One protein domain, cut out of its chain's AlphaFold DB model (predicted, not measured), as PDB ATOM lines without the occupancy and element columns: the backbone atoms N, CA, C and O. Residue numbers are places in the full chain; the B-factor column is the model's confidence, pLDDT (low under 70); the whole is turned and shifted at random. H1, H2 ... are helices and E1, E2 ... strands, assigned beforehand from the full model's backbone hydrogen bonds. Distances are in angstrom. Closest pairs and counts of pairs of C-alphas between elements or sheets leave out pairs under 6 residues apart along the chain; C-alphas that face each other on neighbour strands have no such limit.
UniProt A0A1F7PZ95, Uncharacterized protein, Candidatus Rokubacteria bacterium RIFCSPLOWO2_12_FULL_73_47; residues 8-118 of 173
ATOM      1  N   GLN A   8      30.949  48.046  -0.145       89.50
ATOM      2  CA  GLN A   8      31.292  46.761  -0.726       89.50
ATOM      3  C   GLN A   8      31.390  46.879  -2.240       89.50
ATOM      4  O   GLN A   8      30.571  47.556  -2.863       89.50
ATOM      5  N   TRP A   9      32.387  46.218  -2.810       91.44
ATOM      6  CA  TRP A   9      32.635  46.145  -4.237       91.44
ATOM      7  C   TRP A   9      32.905  44.699  -4.630       91.44
ATOM      8  O   TRP A   9      33.820  44.062  -4.105       91.44
ATOM      9  N   PHE A  10      32.119  44.191  -5.568       87.44
ATOM     10  CA  PHE A  10      32.268  42.847  -6.114       87.44
ATOM     11  C   PHE A  10      32.473  42.992  -7.612       87.44
ATOM     12  O   PHE A  10      31.658  43.617  -8.286       87.44
ATOM     13  N   ASP A  11      33.612  42.509  -8.105       87.25
ATOM     14  CA  ASP A  11      33.977  42.553  -9.524       87.25
ATOM     15  C   ASP A  11      33.916  43.975 -10.126       87.25
ATOM     16  O   ASP A  11      33.586  44.187 -11.289       87.25
ATOM     17  N   GLY A  12      34.258  44.977  -9.306       85.31
ATOM     18  CA  GLY A  12      34.252  46.399  -9.673       85.31
ATOM     19  C   GLY A  12      32.906  47.108  -9.493       85.31
ATOM     20  O   GLY A  12      32.861  48.338  -9.545       85.31
ATOM     21  N   GLU A  13      31.827  46.379  -9.210       88.50
ATOM     22  CA  GLU A  13      30.504  46.955  -8.979       88.50
ATOM     23  C   GLU A  13      30.286  47.266  -7.501       88.50
ATOM     24  O   GLU A  13      30.527  46.430  -6.633       88.50
ATOM     25  N   LYS A  14      29.792  48.471  -7.200       89.25
ATOM     26  CA  LYS A  14      29.463  48.873  -5.830       89.25
ATOM     27  C   LYS A  14      28.137  48.255  -5.396       89.25
ATOM     28  O   LYS A  14      27.115  48.446  -6.050       89.25
ATOM     29  N   TRP A  15      28.136  47.602  -4.242       86.25
ATOM     30  CA  TRP A  15      26.951  46.995  -3.651       86.25
ATOM     31  C   TRP A  15      26.394  47.853  -2.507       86.25
ATOM     32  O   TRP A  15      27.157  48.357  -1.675       86.25
ATOM     33  N   PRO A  16      25.060  48.031  -2.430       77.25
ATOM     34  CA  PRO A  16      24.414  48.857  -1.419       77.25
ATOM     35  C   PRO A  16      24.274  48.084  -0.100       77.25
ATOM     36  O   PRO A  16      23.173  47.748   0.326       77.25
ATOM     37  N   PHE A  17      25.393  47.781   0.553       74.50
ATOM     38  CA  PHE A  17      25.388  47.221   1.901       74.50
ATOM     39  C   PHE A  17      25.981  48.219   2.892       74.50
ATOM     40  O   PHE A  17      27.098  48.704   2.710       74.50
ATOM     41  N   VAL A  18      25.236  48.497   3.964       71.94
ATOM     42  CA  VAL A  18      25.697  49.302   5.098       71.94
ATOM     43  C   VAL A  18      25.433  48.507   6.369       71.94
ATOM     44  O   VAL A  18      24.285  48.226   6.709       71.94
ATOM     45  N   GLY A  19      26.506  48.121   7.055       84.94
ATOM     46  CA  GLY A  19      26.421  47.434   8.337       84.94
ATOM     47  C   GLY A  19      26.036  48.358   9.495       84.94
ATOM     48  O   GLY A  19      25.900  49.571   9.338       84.94
ATOM     49  N   TYR A  20      25.918  47.788  10.696       89.88
ATOM     50  CA  TYR A  20      25.660  48.567  11.909       89.88
ATOM     51  C   TYR A  20      26.809  49.533  12.230       89.88
ATOM     52  O   TYR A  20      27.978  49.241  11.962       89.88
ATOM     53  N   ASP A  21      26.481  50.665  12.856       92.81
ATOM     54  CA  ASP A  21      27.451  51.642  13.360       92.81
ATOM     55  C   ASP A  21      28.133  51.116  14.632       92.81
ATOM     56  O   ASP A  21      27.756  51.421  15.761       92.81
ATOM     57  N   THR A  22      29.089  50.213  14.439       94.75
ATOM     58  CA  THR A  22      29.843  49.564  15.506       94.75
ATOM     59  C   THR A  22      31.287  49.351  15.066       94.75
ATOM     60  O   THR A  22      31.572  49.296  13.872       94.75
ATOM     61  N   ILE A  23      32.196  49.228  16.030       95.31
ATOM     62  CA  ILE A  23      33.614  48.933  15.805       95.31
ATOM     63  C   ILE A  23      33.871  47.501  16.278       95.31
ATOM     64  O   ILE A  23      33.383  47.092  17.334       95.31
ATOM     65  N   ARG A  24      34.610  46.724  15.484       95.94
ATOM     66  CA  ARG A  24      34.928  45.318  15.769       95.94
ATOM     67  C   ARG A  24      36.428  45.109  15.641       95.94
ATOM     68  O   ARG A  24      36.978  45.432  14.602       95.94
ATOM     69  N   SER A  25      37.060  44.517  16.650       95.94
ATOM     70  CA  SER A  25      38.514  44.289  16.687       95.94
ATOM     71  C   SER A  25      39.037  43.426  15.532       95.94
ATOM     72  O   SER A  25      40.173  43.597  15.098       95.94
ATOM     73  N   SER A  26      38.208  42.518  15.015       94.12
ATOM     74  CA  SER A  26      38.565  41.620  13.917       94.12
ATOM     75  C   SER A  26      38.272  42.256  12.548       94.12
ATOM     76  O   SER A  26      37.134  42.687  12.331       94.12
ATOM     77  N   PRO A  27      39.220  42.251  11.586       94.94
ATOM     78  CA  PRO A  27      39.022  42.796  10.240       94.94
ATOM     79  C   PRO A  27      37.800  42.238   9.502       94.94
ATOM     80  O   PRO A  27      37.004  43.007   8.963       94.94
ATOM     81  N   VAL A  28      37.587  40.917   9.541       91.38
ATOM     82  CA  VAL A  28      36.433  40.281   8.880       91.38
ATOM     83  C   VAL A  28      35.105  40.752   9.473       91.38
ATOM     84  O   VAL A  28      34.141  40.991   8.748       91.38
ATOM     85  N   LEU A  29      35.045  40.949  10.795       92.06
ATOM     86  CA  LEU A  29      33.858  41.492  11.453       92.06
ATOM     87  C   LEU A  29      33.695  42.993  11.186       92.06
ATOM     88  O   LEU A  29      32.566  43.451  11.021       92.06
ATOM     89  N   ALA A  30      34.796  43.746  11.128       94.00
ATOM     90  CA  ALA A  30      34.798  45.174  10.822       94.00
ATOM     91  C   ALA A  30      34.262  45.455   9.408       94.00
ATOM     92  O   ALA A  30      33.525  46.427   9.223       94.00
ATOM     93  N   GLY A  31      34.525  44.564   8.445       92.06
ATOM     94  CA  GLY A  31      33.954  44.616   7.092       92.06
ATOM     95  C   GLY A  31      32.429  44.551   7.035       92.06
ATOM     96  O   GLY A  31      31.825  45.059   6.091       92.06
ATOM     97  N   GLY A  32      31.789  43.995   8.065       90.88
ATOM     98  CA  GLY A  32      30.334  43.953   8.207       90.88
ATOM     99  C   GLY A  32      29.722  45.169   8.911       90.88
ATOM    100  O   GLY A  32      28.547  45.123   9.268       90.88
ATOM    101  N   THR A  33      30.493  46.228   9.173       92.94
ATOM    102  CA  THR A  33      30.038  47.429   9.899       92.94
ATOM    103  C   THR A  33      29.811  48.612   8.957       92.94
ATOM    104  O   THR A  33      30.113  48.553   7.766       92.94
ATOM    105  N   ARG A  34      29.315  49.732   9.495       92.06
ATOM    106  CA  ARG A  34      29.226  51.015   8.781       92.06
ATOM    107  C   ARG A  34      30.584  51.520   8.271       92.06
ATOM    108  O   ARG A  34      30.627  52.281   7.310       92.06
ATOM    109  N   TYR A  35      31.675  51.106   8.913       91.94
ATOM    110  CA  TYR A  35      33.054  51.466   8.564       91.94
ATOM    111  C   TYR A  35      33.760  50.362   7.765       91.94
ATOM    112  O   TYR A  35      34.990  50.350   7.680       91.94
ATOM    113  N   GLY A  36      32.990  49.397   7.259       92.62
ATOM    114  CA  GLY A  36      33.493  48.242   6.542       92.62
ATOM    115  C   GLY A  36      33.897  48.565   5.110       92.62
ATOM    116  O   GLY A  36      33.292  49.399   4.436       92.62
ATOM    117  N   ILE A  37      34.926  47.867   4.650       91.44
ATOM    118  CA  ILE A  37      35.357  47.805   3.262       91.44
ATOM    119  C   ILE A  37      35.413  46.328   2.898       91.44
ATOM    120  O   ILE A  37      36.107  45.551   3.553       91.44
ATOM    121  N   HIS A  38      34.685  45.941   1.859       92.25
ATOM    122  CA  HIS A  38      34.809  44.622   1.258       92.25
ATOM    123  C   HIS A  38      35.035  44.798  -0.233       92.25
ATOM    124  O   HIS A  38      34.212  45.391  -0.915       92.25
ATOM    125  N   ILE A  39      36.162  44.323  -0.735       91.25
ATOM    126  CA  ILE A  39      36.484  44.355  -2.155       91.25
ATOM    127  C   ILE A  39      36.814  42.933  -2.559       91.25
ATOM    128  O   ILE A  39      37.629  42.290  -1.908       91.25
ATOM    129  N   SER A  40      36.201  42.433  -3.619       90.00
ATOM    130  CA  SER A  40      36.572  41.137  -4.173       90.00
ATOM    131  C   SER A  40      36.578  41.169  -5.688       90.00
ATOM    132  O   SER A  40      35.891  41.976  -6.319       90.00
ATOM    133  N   ASN A  41      37.406  40.299  -6.248       88.00
ATOM    134  CA  ASN A  41      37.472  40.033  -7.669       88.00
ATOM    135  C   ASN A  41      37.575  38.518  -7.843       88.00
ATOM    136  O   ASN A  41      38.571  37.907  -7.441       88.00
ATOM    137  N   MET A  42      36.521  37.927  -8.390       82.75
ATOM    138  CA  MET A  42      36.398  36.493  -8.592       82.75
ATOM    139  C   MET A  42      36.376  36.194 -10.090       82.75
ATOM    140  O   MET A  42      35.606  36.770 -10.855       82.75
ATOM    141  N   ALA A  43      37.201  35.249 -10.540       77.62
ATOM    142  CA  ALA A  43      37.156  34.801 -11.923       77.62
ATOM    143  C   ALA A  43      35.832  34.070 -12.202       77.62
ATOM    144  O   ALA A  43      35.508  33.075 -11.548       77.62
ATOM    145  N   ALA A  44      35.109  34.516 -13.235       67.06
ATOM    146  CA  ALA A  44      33.848  33.909 -13.668       67.06
ATOM    147  C   ALA A  44      33.986  32.418 -14.043       67.06
ATOM    148  O   ALA A  44      33.048  31.639 -13.888       67.06
ATOM    149  N   LEU A  45      35.168  32.007 -14.517       63.94
ATOM    150  CA  LEU A  45      35.512  30.618 -14.811       63.94
ATOM    151  C   LEU A  45      36.640  30.152 -13.893       63.94
ATOM    152  O   LEU A  45      37.709  30.752 -13.846       63.94
ATOM    153  N   GLY A  46      36.410  29.037 -13.200       61.38
ATOM    154  CA  GLY A  46      37.436  28.387 -12.387       61.38
ATOM    155  C   GLY A  46      37.540  28.883 -10.947       61.38
ATOM    156  O   GLY A  46      38.366  28.328 -10.233       61.38
ATOM    157  N   GLY A  47      36.715  29.854 -10.522       66.50
ATOM    158  CA  GLY A  47      36.482  30.254  -9.121       66.50
ATOM    159  C   GLY A  47      37.707  30.744  -8.339       66.50
ATOM    160  O   GLY A  47      37.625  30.924  -7.127       66.50
ATOM    161  N   ALA A  48      38.827  30.966  -9.027       80.50
ATOM    162  CA  ALA A  48      40.015  31.584  -8.466       80.50
ATOM    163  C   ALA A  48      39.836  33.103  -8.362       80.50
ATOM    164  O   ALA A  48      39.152  33.706  -9.189       80.50
ATOM    165  N   GLY A  49      40.467  33.733  -7.380       89.44
ATOM    166  CA  GLY A  49      40.323  35.166  -7.175       89.44
ATOM    167  C   GLY A  49      40.928  35.638  -5.867       89.44
ATOM    168  O   GLY A  49      41.825  35.009  -5.300       89.44
ATOM    169  N   TRP A  50      40.436  36.776  -5.399       91.31
ATOM    170  CA  TRP A  50      40.805  37.311  -4.100       91.31
ATOM    171  C   TRP A  50      39.671  38.126  -3.490       91.31
ATOM    172  O   TRP A  50      38.843  38.719  -4.188       91.31
ATOM    173  N   SER A  51      39.672  38.196  -2.165       90.94
ATOM    174  CA  SER A  51      38.865  39.138  -1.405       90.94
ATOM    175  C   SER A  51      39.732  39.885  -0.398       90.94
ATOM    176  O   SER A  51      40.723  39.374   0.119       90.94
ATOM    177  N   ALA A  52      39.371  41.133  -0.149       93.56
ATOM    178  CA  ALA A  52      39.916  41.972   0.893       93.56
ATOM    179  C   ALA A  52      38.749  42.497   1.725       93.56
ATOM    180  O   ALA A  52      37.905  43.240   1.220       93.56
ATOM    181  N   VAL A  53      38.691  42.109   2.993       93.62
ATOM    182  CA  VAL A  53      37.631  42.500   3.922       93.62
ATOM    183  C   VAL A  53      38.240  43.153   5.149       93.62
ATOM    184  O   VAL A  53      39.215  42.674   5.717       93.62
ATOM    185  N   GLY A  54      37.702  44.286   5.563       95.19
ATOM    186  CA  GLY A  54      38.312  45.062   6.625       95.19
ATOM    187  C   GLY A  54      37.479  46.248   7.044       95.19
ATOM    188  O   GLY A  54      36.367  46.452   6.574       95.19
ATOM    189  N   GLY A  55      38.025  47.067   7.923       95.06
ATOM    190  CA  GLY A  55      37.359  48.274   8.379       95.06
ATOM    191  C   GLY A  55      38.020  48.847   9.614       95.06
ATOM    192  O   GLY A  55      39.145  48.486   9.966       95.06
ATOM    193  N   LEU A  56      37.313  49.762  10.267       95.94
ATOM    194  CA  LEU A  56      37.750  50.346  11.527       95.94
ATOM    195  C   LEU A  56      37.688  49.294  12.643       95.94
ATOM    196  O   LEU A  56      36.600  48.831  12.993       95.94
ATOM    197  N   VAL A  57      38.847  48.949  13.210       97.50
ATOM    198  CA  VAL A  57      38.965  47.938  14.272       97.50
ATOM    199  C   VAL A  57      39.102  48.532  15.669       97.50
ATOM    200  O   VAL A  57      38.665  47.922  16.641       97.50
ATOM    201  N   ALA A  58      39.635  49.751  15.775       98.06
ATOM    202  CA  ALA A  58      39.667  50.517  17.016       98.06
ATOM    203  C   ALA A  58      39.724  52.025  16.731       98.06
ATOM    204  O   ALA A  58      40.203  52.458  15.682       98.06
ATOM    205  N   ARG A  59      39.237  52.841  17.669       97.44
ATOM    206  CA  ARG A  59      39.280  54.306  17.577       97.44
ATOM    207  C   ARG A  59      39.421  54.918  18.963       97.44
ATOM    208  O   ARG A  59      38.675  54.558  19.868       97.44
ATOM    209  N   VAL A  60      40.298  55.908  19.080       97.06
ATOM    210  CA  VAL A  60      40.353  56.838  20.210       97.06
ATOM    211  C   VAL A  60      39.975  58.224  19.697       97.06
ATOM    212  O   VAL A  60      40.567  58.723  18.739       97.06
ATOM    213  N   VAL A  61      38.952  58.833  20.296       94.56
ATOM    214  CA  VAL A  61      38.508  60.194  19.964       94.56
ATOM    215  C   VAL A  61      39.024  61.146  21.029       94.56
ATOM    216  O   VAL A  61      38.841  60.893  22.217       94.56
ATOM    217  N   ARG A  62      39.622  62.254  20.597       91.00
ATOM    218  CA  ARG A  62      40.138  63.311  21.468       91.00
ATOM    219  C   ARG A  62      39.755  64.690  20.920       91.00
ATOM    220  O   ARG A  62      39.309  64.791  19.773       91.00
ATOM    221  N   PRO A  63      39.908  65.771  21.700       90.00
ATOM    222  CA  PRO A  63      39.723  67.116  21.171       90.00
ATOM    223  C   PRO A  63      40.626  67.347  19.950       90.00
ATOM    224  O   PRO A  63      41.836  67.152  20.014       90.00
ATOM    225  N   GLY A  64      40.027  67.731  18.823       89.88
ATOM    226  CA  GLY A  64      40.746  68.116  17.605       89.88
ATOM    227  C   GLY A  64      41.159  66.981  16.659       89.88
ATOM    228  O   GLY A  64      41.472  67.280  15.506       89.88
ATOM    229  N   ALA A  65      41.115  65.705  17.066       93.75
ATOM    230  CA  ALA A  65      41.447  64.576  16.188       93.75
ATOM    231  C   ALA A  65      40.837  63.233  16.636       93.75
ATOM    232  O   ALA A  65      40.445  63.053  17.787       93.75
ATOM    233  N   SER A  66      40.818  62.250  15.739       95.19
ATOM    234  CA  SER A  66      40.701  60.832  16.089       95.19
ATOM    235  C   SER A  66      41.959  60.067  15.687       95.19
ATOM    236  O   SER A  66      42.563  60.338  14.648       95.19
ATOM    237  N   VAL A  67      42.343  59.099  16.517       97.06
ATOM    238  CA  VAL A  67      43.332  58.070  16.184       97.06
ATOM    239  C   VAL A  67      42.566  56.793  15.877       97.06
ATOM    240  O   VAL A  67      41.775  56.317  16.691       97.06
ATOM    241  N   GLU A  68      42.742  56.272  14.674       97.38
ATOM    242  CA  GLU A  68      41.957  55.190  14.097       97.38
ATOM    243  C   GLU A  68      42.893  54.049  13.712       97.38
ATOM    244  O   GLU A  68      43.897  54.267  13.036       97.38
ATOM    245  N   LEU A  69      42.560  52.828  14.121       98.38
ATOM    246  CA  LEU A  69      43.222  51.620  13.651       98.38
ATOM    247  C   LEU A  69      42.279  50.920  12.679       98.38
ATOM    248  O   LEU A  69      41.166  50.543  13.052       98.38
ATOM    249  N   PHE A  70      42.724  50.745  11.442       97.56
ATOM    250  CA  PHE A  70      42.041  49.935  10.442       97.56
ATOM    251  C   PHE A  70      42.724  48.580  10.328       97.56
ATOM    252  O   PHE A  70      43.945  48.491  10.442       97.56
ATOM    253  N   GLY A  71      41.936  47.542  10.078       97.12
ATOM    254  CA  GLY A  71      42.427  46.198   9.807       97.12
ATOM    255  C   GLY A  71      41.835  45.663   8.511       97.12
ATOM    256  O   GLY A  71      40.692  45.978   8.179       97.12
ATOM    257  N   LYS A  72      42.612  44.865   7.782       95.75
ATOM    258  CA  LYS A  72      42.244  44.256   6.504       95.75
ATOM    259  C   LYS A  72      42.718  42.807   6.480       95.75
ATOM    260  O   LYS A  72      43.902  42.551   6.637       95.75
ATOM    261  N   GLU A  73      41.794  41.889   6.269       95.00
ATOM    262  CA  GLU A  73      42.042  40.503   5.890       95.00
ATOM    263  C   GLU A  73      42.083  40.421   4.366       95.00
ATOM    264  O   GLU A  73      41.236  41.006   3.691       95.00
ATOM    265  N   ILE A  74      43.065  39.711   3.829       94.62
ATOM    266  CA  ILE A  74      43.207  39.434   2.404       94.62
ATOM    267  C   ILE A  74      43.203  37.919   2.247       94.62
ATOM    268  O   ILE A  74      43.993  37.235   2.896       94.62
ATOM    269  N   VAL A  75      42.331  37.415   1.379       91.56
ATOM    270  CA  VAL A  75      42.153  35.985   1.126       91.56
ATOM    271  C   VAL A  75      42.345  35.715  -0.355       91.56
ATOM    272  O   VAL A  75      41.684  36.335  -1.189       91.56
ATOM    273  N   GLN A  76      43.227  34.779  -0.690       89.81
ATOM    274  CA  GLN A  76      43.284  34.196  -2.030       89.81
ATOM    275  C   GLN A  76      42.301  33.025  -2.128       89.81
ATOM    276  O   GLN A  76      42.192  32.205  -1.220       89.81
ATOM    277  N   THR A  77      41.549  32.949  -3.220       85.81
ATOM    278  CA  THR A  77      40.585  31.868  -3.448       85.81
ATOM    279  C   THR A  77      40.995  31.049  -4.662       85.81
ATOM    280  O   THR A  77      41.540  31.576  -5.634       85.81
ATOM    281  N   HIS A  78      40.728  29.744  -4.606       82.94
ATOM    282  CA  HIS A  78      41.177  28.767  -5.597       82.94
ATOM    283  C   HIS A  78      40.054  27.831  -6.036       82.94
ATOM    284  O   HIS A  78      39.196  27.438  -5.242       82.94
ATOM    285  N   GLY A  79      40.140  27.385  -7.292       75.31
ATOM    286  CA  GLY A  79      39.286  26.344  -7.863       75.31
ATOM    287  C   GLY A  79      37.819  26.755  -8.022       75.31
ATOM    288  O   GLY A  79      37.360  27.752  -7.477       75.31
ATOM    289  N   MET A  80      37.043  25.963  -8.769       68.12
ATOM    290  CA  MET A  80      35.669  26.320  -9.176       68.12
ATOM    291  C   MET A  80      34.707  26.640  -8.021       68.12
ATOM    292  O   MET A  80      33.660  27.234  -8.253       68.12
ATOM    293  N   LYS A  81      35.038  26.233  -6.792       67.69
ATOM    294  CA  LYS A  81      34.223  26.461  -5.594       67.69
ATOM    295  C   LYS A  81      34.657  27.682  -4.772       67.69
ATOM    296  O   LYS A  81      34.044  27.918  -3.738       67.69
ATOM    297  N   GLY A  82      35.692  28.424  -5.185       70.19
ATOM    298  CA  GLY A  82      36.200  29.574  -4.432       70.19
ATOM    299  C   GLY A  82      36.723  29.179  -3.054       70.19
ATOM    300  O   GLY A  82      36.395  29.807  -2.053       70.19
ATOM    301  N   THR A  83      37.480  28.085  -2.985       77.62
ATOM    302  CA  THR A  83      37.995  27.568  -1.715       77.62
ATOM    303  C   THR A  83      39.256  28.309  -1.300       77.62
ATOM    304  O   THR A  83      40.137  28.516  -2.128       77.62
ATOM    305  N   ALA A  84      39.353  28.645  -0.018       80.94
ATOM    306  CA  ALA A  84      40.567  29.139   0.614       80.94
ATOM    307  C   ALA A  84      40.990  28.172   1.723       80.94
ATOM    308  O   ALA A  84      40.163  27.573   2.418       80.94
ATOM    309  N   THR A  85      42.290  28.015   1.875       80.31
ATOM    310  CA  THR A  85      42.949  27.309   2.967       80.31
ATOM    311  C   THR A  85      43.600  28.325   3.894       80.31
ATOM    312  O   THR A  85      43.674  29.508   3.582       80.31
ATOM    313  N   ARG A  86      44.104  27.879   5.049       73.88
ATOM    314  CA  ARG A  86      44.833  28.758   5.976       73.88
ATOM    315  C   ARG A  86      45.971  29.520   5.285       73.88
ATOM    316  O   ARG A  86      46.201  30.678   5.619       73.88
ATOM    317  N   ASP A  87      46.636  28.885   4.327       81.62
ATOM    318  CA  ASP A  87      47.808  29.439   3.651       81.62
ATOM    319  C   ASP A  87      47.454  30.513   2.609       81.62
ATOM    320  O   ASP A  87      48.334  31.023   1.917       81.62
ATOM    321  N   ASP A  88      46.177  30.879   2.514       88.00
ATOM    322  CA  ASP A  88      45.676  31.902   1.603       88.00
ATOM    323  C   ASP A  88      45.330  33.221   2.303       88.00
ATOM    324  O   ASP A  88      44.975  34.193   1.634       88.00
ATOM    325  N   TYR A  89      45.430  33.263   3.635       90.94
ATOM    326  CA  TYR A  89      45.085  34.426   4.449       90.94
ATOM    327  C   TYR A  89      46.321  35.266   4.768       90.94
ATOM    328  O   TYR A  89      47.360  34.752   5.169       90.94
ATOM    329  N   SER A  90      46.185  36.583   4.666       94.69
ATOM    330  CA  SER A  90      47.143  37.556   5.196       94.69
ATOM    331  C   SER A  90      46.400  38.752   5.778       94.69
ATOM    332  O   SER A  90      45.228  38.973   5.465       94.69
ATOM    333  N   TYR A  91      47.063  39.513   6.645       96.12
ATOM    334  CA  TYR A  91      46.447  40.653   7.316       96.12
ATOM    335  C   TYR A  91      47.303  41.907   7.200       96.12
ATOM    336  O   TYR A  91      48.526  41.853   7.278       96.12
ATOM    337  N   GLU A  92      46.653  43.056   7.077       97.62
ATOM    338  CA  GLU A  92      47.294  44.363   7.164       97.62
ATOM    339  C   GLU A  92      46.563  45.249   8.168       97.62
ATOM    340  O   GLU A  92      45.332  45.227   8.254       97.62
ATOM    341  N   PHE A  93      47.319  46.058   8.904       98.19
ATOM    342  CA  PHE A  93      46.785  47.050   9.831       98.19
ATOM    343  C   PHE A  93      47.358  48.429   9.530       98.19
ATOM    344  O   PHE A  93      48.518  48.561   9.142       98.19
ATOM    345  N   PHE A  94      46.544  49.462   9.729       97.75
ATOM    346  CA  PHE A  94      46.869  50.841   9.382       97.75
ATOM    347  C   PHE A  94      46.497  51.764  10.531       97.75
ATOM    348  O   PHE A  94      45.329  51.835  10.918       97.75
ATOM    349  N   LEU A  95      47.475  52.500  11.049       98.31
ATOM    350  CA  LEU A  95      47.238  53.557  12.021       98.31
ATOM    351  C   LEU A  95      47.030  54.877  11.288       98.31
ATOM    352  O   LEU A  95      47.889  55.318  10.523       98.31
ATOM    353  N   VAL A  96      45.893  55.515  11.529       96.25
ATOM    354  CA  VAL A  96      45.474  56.749  10.870       96.25
ATOM    355  C   VAL A  96      45.172  57.803  11.925       96.25
ATOM    356  O   VAL A  96      44.457  57.545  12.886       96.25
ATOM    357  N   VAL A  97      45.674  59.018  11.721       95.69
ATOM    358  CA  VAL A  97      45.269  60.195  12.499       95.69
ATOM    359  C   VAL A  97      44.381  61.061  11.622       95.69
ATOM    360  O   VAL A  97      44.744  61.382  10.489       95.69
ATOM    361  N   ARG A  98      43.212  61.445  12.128       93.12
ATOM    362  CA  ARG A  98      42.235  62.258  11.405       93.12
ATOM    363  C   ARG A  98      41.892  63.513  12.207       93.12
ATOM    364  O   ARG A  98      41.119  63.425  13.159       93.12
ATOM    365  N   PRO A  99      42.413  64.688  11.821       91.06
ATOM    366  CA  PRO A  99      42.028  65.951  12.439       91.06
ATOM    367  C   PRO A  99      40.539  66.241  12.233       91.06
ATOM    368  O   PRO A  99      40.022  66.127  11.117       91.06
ATOM    369  N   SER A 100      39.852  66.679  13.285       87.38
ATOM    370  CA  SER A 100      38.420  67.002  13.248       87.38
ATOM    371  C   SER A 100      38.113  68.162  12.298       87.38
ATOM    372  O   SER A 100      37.073  68.156  11.649       87.38
ATOM    373  N   ALA A 101      39.028  69.130  12.178       80.00
ATOM    374  CA  ALA A 101      38.837  70.327  11.354       80.00
ATOM    375  C   ALA A 101      38.759  70.027   9.848       80.00
ATOM    376  O   ALA A 101      38.031  70.696   9.122       80.00
ATOM    377  N   THR A 102      39.515  69.035   9.368       80.38
ATOM    378  CA  THR A 102      39.577  68.704   7.933       80.38
ATOM    379  C   THR A 102      38.839  67.418   7.593       80.38
ATOM    380  O   THR A 102      38.508  67.196   6.430       80.38
ATOM    381  N   GLY A 103      38.651  66.529   8.574       79.75
ATOM    382  CA  GLY A 103      38.127  65.182   8.369       79.75
ATOM    383  C   GLY A 103      39.029  64.286   7.511       79.75
ATOM    384  O   GLY A 103      38.661  63.142   7.238       79.75
ATOM    385  N   ARG A 104      40.209  64.758   7.081       84.75
ATOM    386  CA  ARG A 104      41.139  64.007   6.227       84.75
ATOM    387  C   ARG A 104      42.067  63.169   7.093       84.75
ATOM    388  O   ARG A 104      42.807  63.707   7.906       84.75
ATOM    389  N   GLY A 105      42.026  61.854   6.908       88.19
ATOM    390  CA  GLY A 105      42.942  60.940   7.582       88.19
ATOM    391  C   GLY A 105      44.332  60.986   6.954       88.19
ATOM    392  O   GLY A 105      44.461  61.047   5.731       88.19
ATOM    393  N   ARG A 106      45.364  60.918   7.790       91.81
ATOM    394  CA  ARG A 106      46.752  60.692   7.394       91.81
ATOM    395  C   ARG A 106      47.197  59.328   7.909       91.81
ATOM    396  O   ARG A 106      47.062  59.055   9.100       91.81
ATOM    397  N   LEU A 107      47.735  58.498   7.020       94.88
ATOM    398  CA  LEU A 107      48.372  57.239   7.393       94.88
ATOM    399  C   LEU A 107      49.668  57.540   8.155       94.88
ATOM    400  O   LEU A 107      50.551  58.209   7.626       94.88
ATOM    401  N   VAL A 108      49.755  57.066   9.392       96.81
ATOM    402  CA  VAL A 108      50.938  57.175  10.253       96.81
ATOM    403  C   VAL A 108      51.859  55.984  10.015       96.81
ATOM    404  O   VAL A 108      53.066  56.138   9.850       96.81
ATOM    405  N   LYS A 109      51.283  54.778  10.023       97.94
ATOM    406  CA  LYS A 109      52.025  53.517  10.028       97.94
ATOM    407  C   LYS A 109      51.172  52.399   9.438       97.94
ATOM    408  O   LYS A 109      49.947  52.414   9.573       97.94
ATOM    409  N   GLN A 110      51.836  51.438   8.808       98.00
ATOM    410  CA  GLN A 110      51.240  50.219   8.281       98.00
ATOM    411  C   GLN A 110      52.045  49.011   8.760       98.00
ATOM    412  O   GLN A 110      53.275  49.066   8.809       98.00
ATOM    413  N   TRP A 111      51.337  47.926   9.058       98.44
ATOM    414  CA  TRP A 111      51.897  46.612   9.359       98.44
ATOM    415  C   TRP A 111      51.276  45.575   8.436       98.44
ATOM    416  O   TRP A 111      50.089  45.666   8.121       98.44
ATOM    417  N   ALA A 112      52.073  44.596   8.022       97.56
ATOM    418  CA  ALA A 112      51.631  43.465   7.221       97.56
ATOM    419  C   ALA A 112      52.057  42.174   7.920       97.56
ATOM    420  O   ALA A 112      53.199  42.056   8.356       97.56
ATOM    421  N   PHE A 113      51.127  41.233   8.011       95.75
ATOM    422  CA  PHE A 113      51.299  39.934   8.643       95.75
ATOM    423  C   PHE A 113      50.995  38.861   7.592       95.75
ATOM    424  O   PHE A 113      49.821  38.630   7.267       95.75
ATOM    425  N   PRO A 114      52.032  38.249   6.997       94.12
ATOM    426  CA  PRO A 114      51.857  37.181   6.032       94.12
ATOM    427  C   PRO A 114      51.330  35.919   6.725       94.12
ATOM    428  O   PRO A 114      51.315  35.804   7.954       94.12
ATOM    429  N   ARG A 115      50.889  34.951   5.923       88.94
ATOM    430  CA  ARG A 115      50.218  33.733   6.398       88.94
ATOM    431  C   ARG A 115      50.997  32.953   7.458       88.94
ATOM    432  O   ARG A 115      50.401  32.377   8.366       88.94
ATOM    433  N   GLU A 116      52.325  32.954   7.361       89.81
ATOM    434  CA  GLU A 116      53.221  32.222   8.256       89.81
ATOM    435  C   GLU A 116      53.196  32.789   9.683       89.81
ATOM    436  O   GLU A 116      53.515  32.083  10.640       89.81
ATOM    437  N   GLU A 117      52.779  34.048   9.838       91.69
ATOM    438  CA  GLU A 117      52.684  34.736  11.122       91.69
ATOM    439  C   GLU A 117      51.314  34.582  11.787       91.69
ATOM    440  O   GLU A 117      51.159  34.968  12.944       91.69
ATOM    441  N   ILE A 118      50.321  33.982  11.124       89.75
ATOM    442  CA  ILE A 118      48.973  33.819  11.681       89.75
ATOM    443  C   ILE A 118      48.918  32.565  12.557       89.75
ATOM    444  O   ILE A 118      49.253  31.462  12.109       89.75
TER     445      ILE A 118
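What this domain is: This is residues 8 to 118 of the 173 residues of an uncharacterized protein of Candidatus Rokubacteria bacterium RIFCSPLOWO2_12_FULL_73_47 (UniProt A0A1F7PZ95). The domain is one long, twisted sheet of seven strands, a wall with the short helix H1 over one of its faces and no named helix over the other. The long strands E4, E5 and E6 stand side by side in its middle, and the small hairpin E1 and E2 makes one edge. The printed part has 111 residues, with named elements in the order E1, E2, H1, E3, E4, E5, E6, E7; the class is mostly strand. The sheet is mixed, in the order E2, E1, E3, E4, E5, E6, E7. It is only just compact, close to loose, with a radius of gyration of the C-alphas of 15.5 A, and only just elongated, spanning 51 by 34 by 20 A.

Where its parts are: E1, residues 8 to 10, begins at C-alpha 8 (31.292, 46.761, -0.726) and measures 6.7 A. E2, residues 13 to 15, measures 6.4 A, and H1, residues 27 to 30, 4.9 A. E3, residues 36 to 42, measures 19.4 A. E4, residues 49 to 62, measures 40.2 A and starts at C-alpha 49 (40.323, 35.166, -7.175). E5, residues 65 to 77, measures 38.2 A, and E6, residues 89 to 99, 32.7 A. E7, residues 106 to 113, measures 21.3 A and ends at C-alpha 113 (51.299, 39.934, 8.643).

How they stand to each other: The edge strand E2 is antiparallel to E1, its hairpin partner, with N 15 and O 8 2.8 A apart, within hydrogen-bond range. E1 is parallel to E3, with N 9 and O 38 at 2.8 A. E3 to E7 form a meander, each strand the antiparallel neighbour of the one before. Across E3 and E4, N 52 and O 39 are 2.7 A apart; across E4 and E5, N 60 and O 67 are 2.8 A apart. Across E5 and E6, N 68 and O 96 are within hydrogen-bond range at 2.8 A, and across E6 and the edge strand E7, N 113 and O 91 are within hydrogen-bond range at 2.8 A. H1 is on the sheet at a height of 5.6 A and only just over E4, on which 3 of its 4 C-alphas fall; their closest C-alphas, of Pro 27 and Gly 54, are 4.3 A apart. H1 is too short for any O i to N i+4 pair; its 1 O i to N i+3 pair is within range. E2 and E7 are apart.

The domain as a whole: The C-alphas of Leu 45 and Pro 63, the two farthest apart, are separated by 51.4 A. The printed part has no cut. The links E2 to H1 and E5 to E6 are long, with 11 residues each. Mean pLDDT of the printed part is 89.2; residues 44 to 47 and 80 to 81 are under 70.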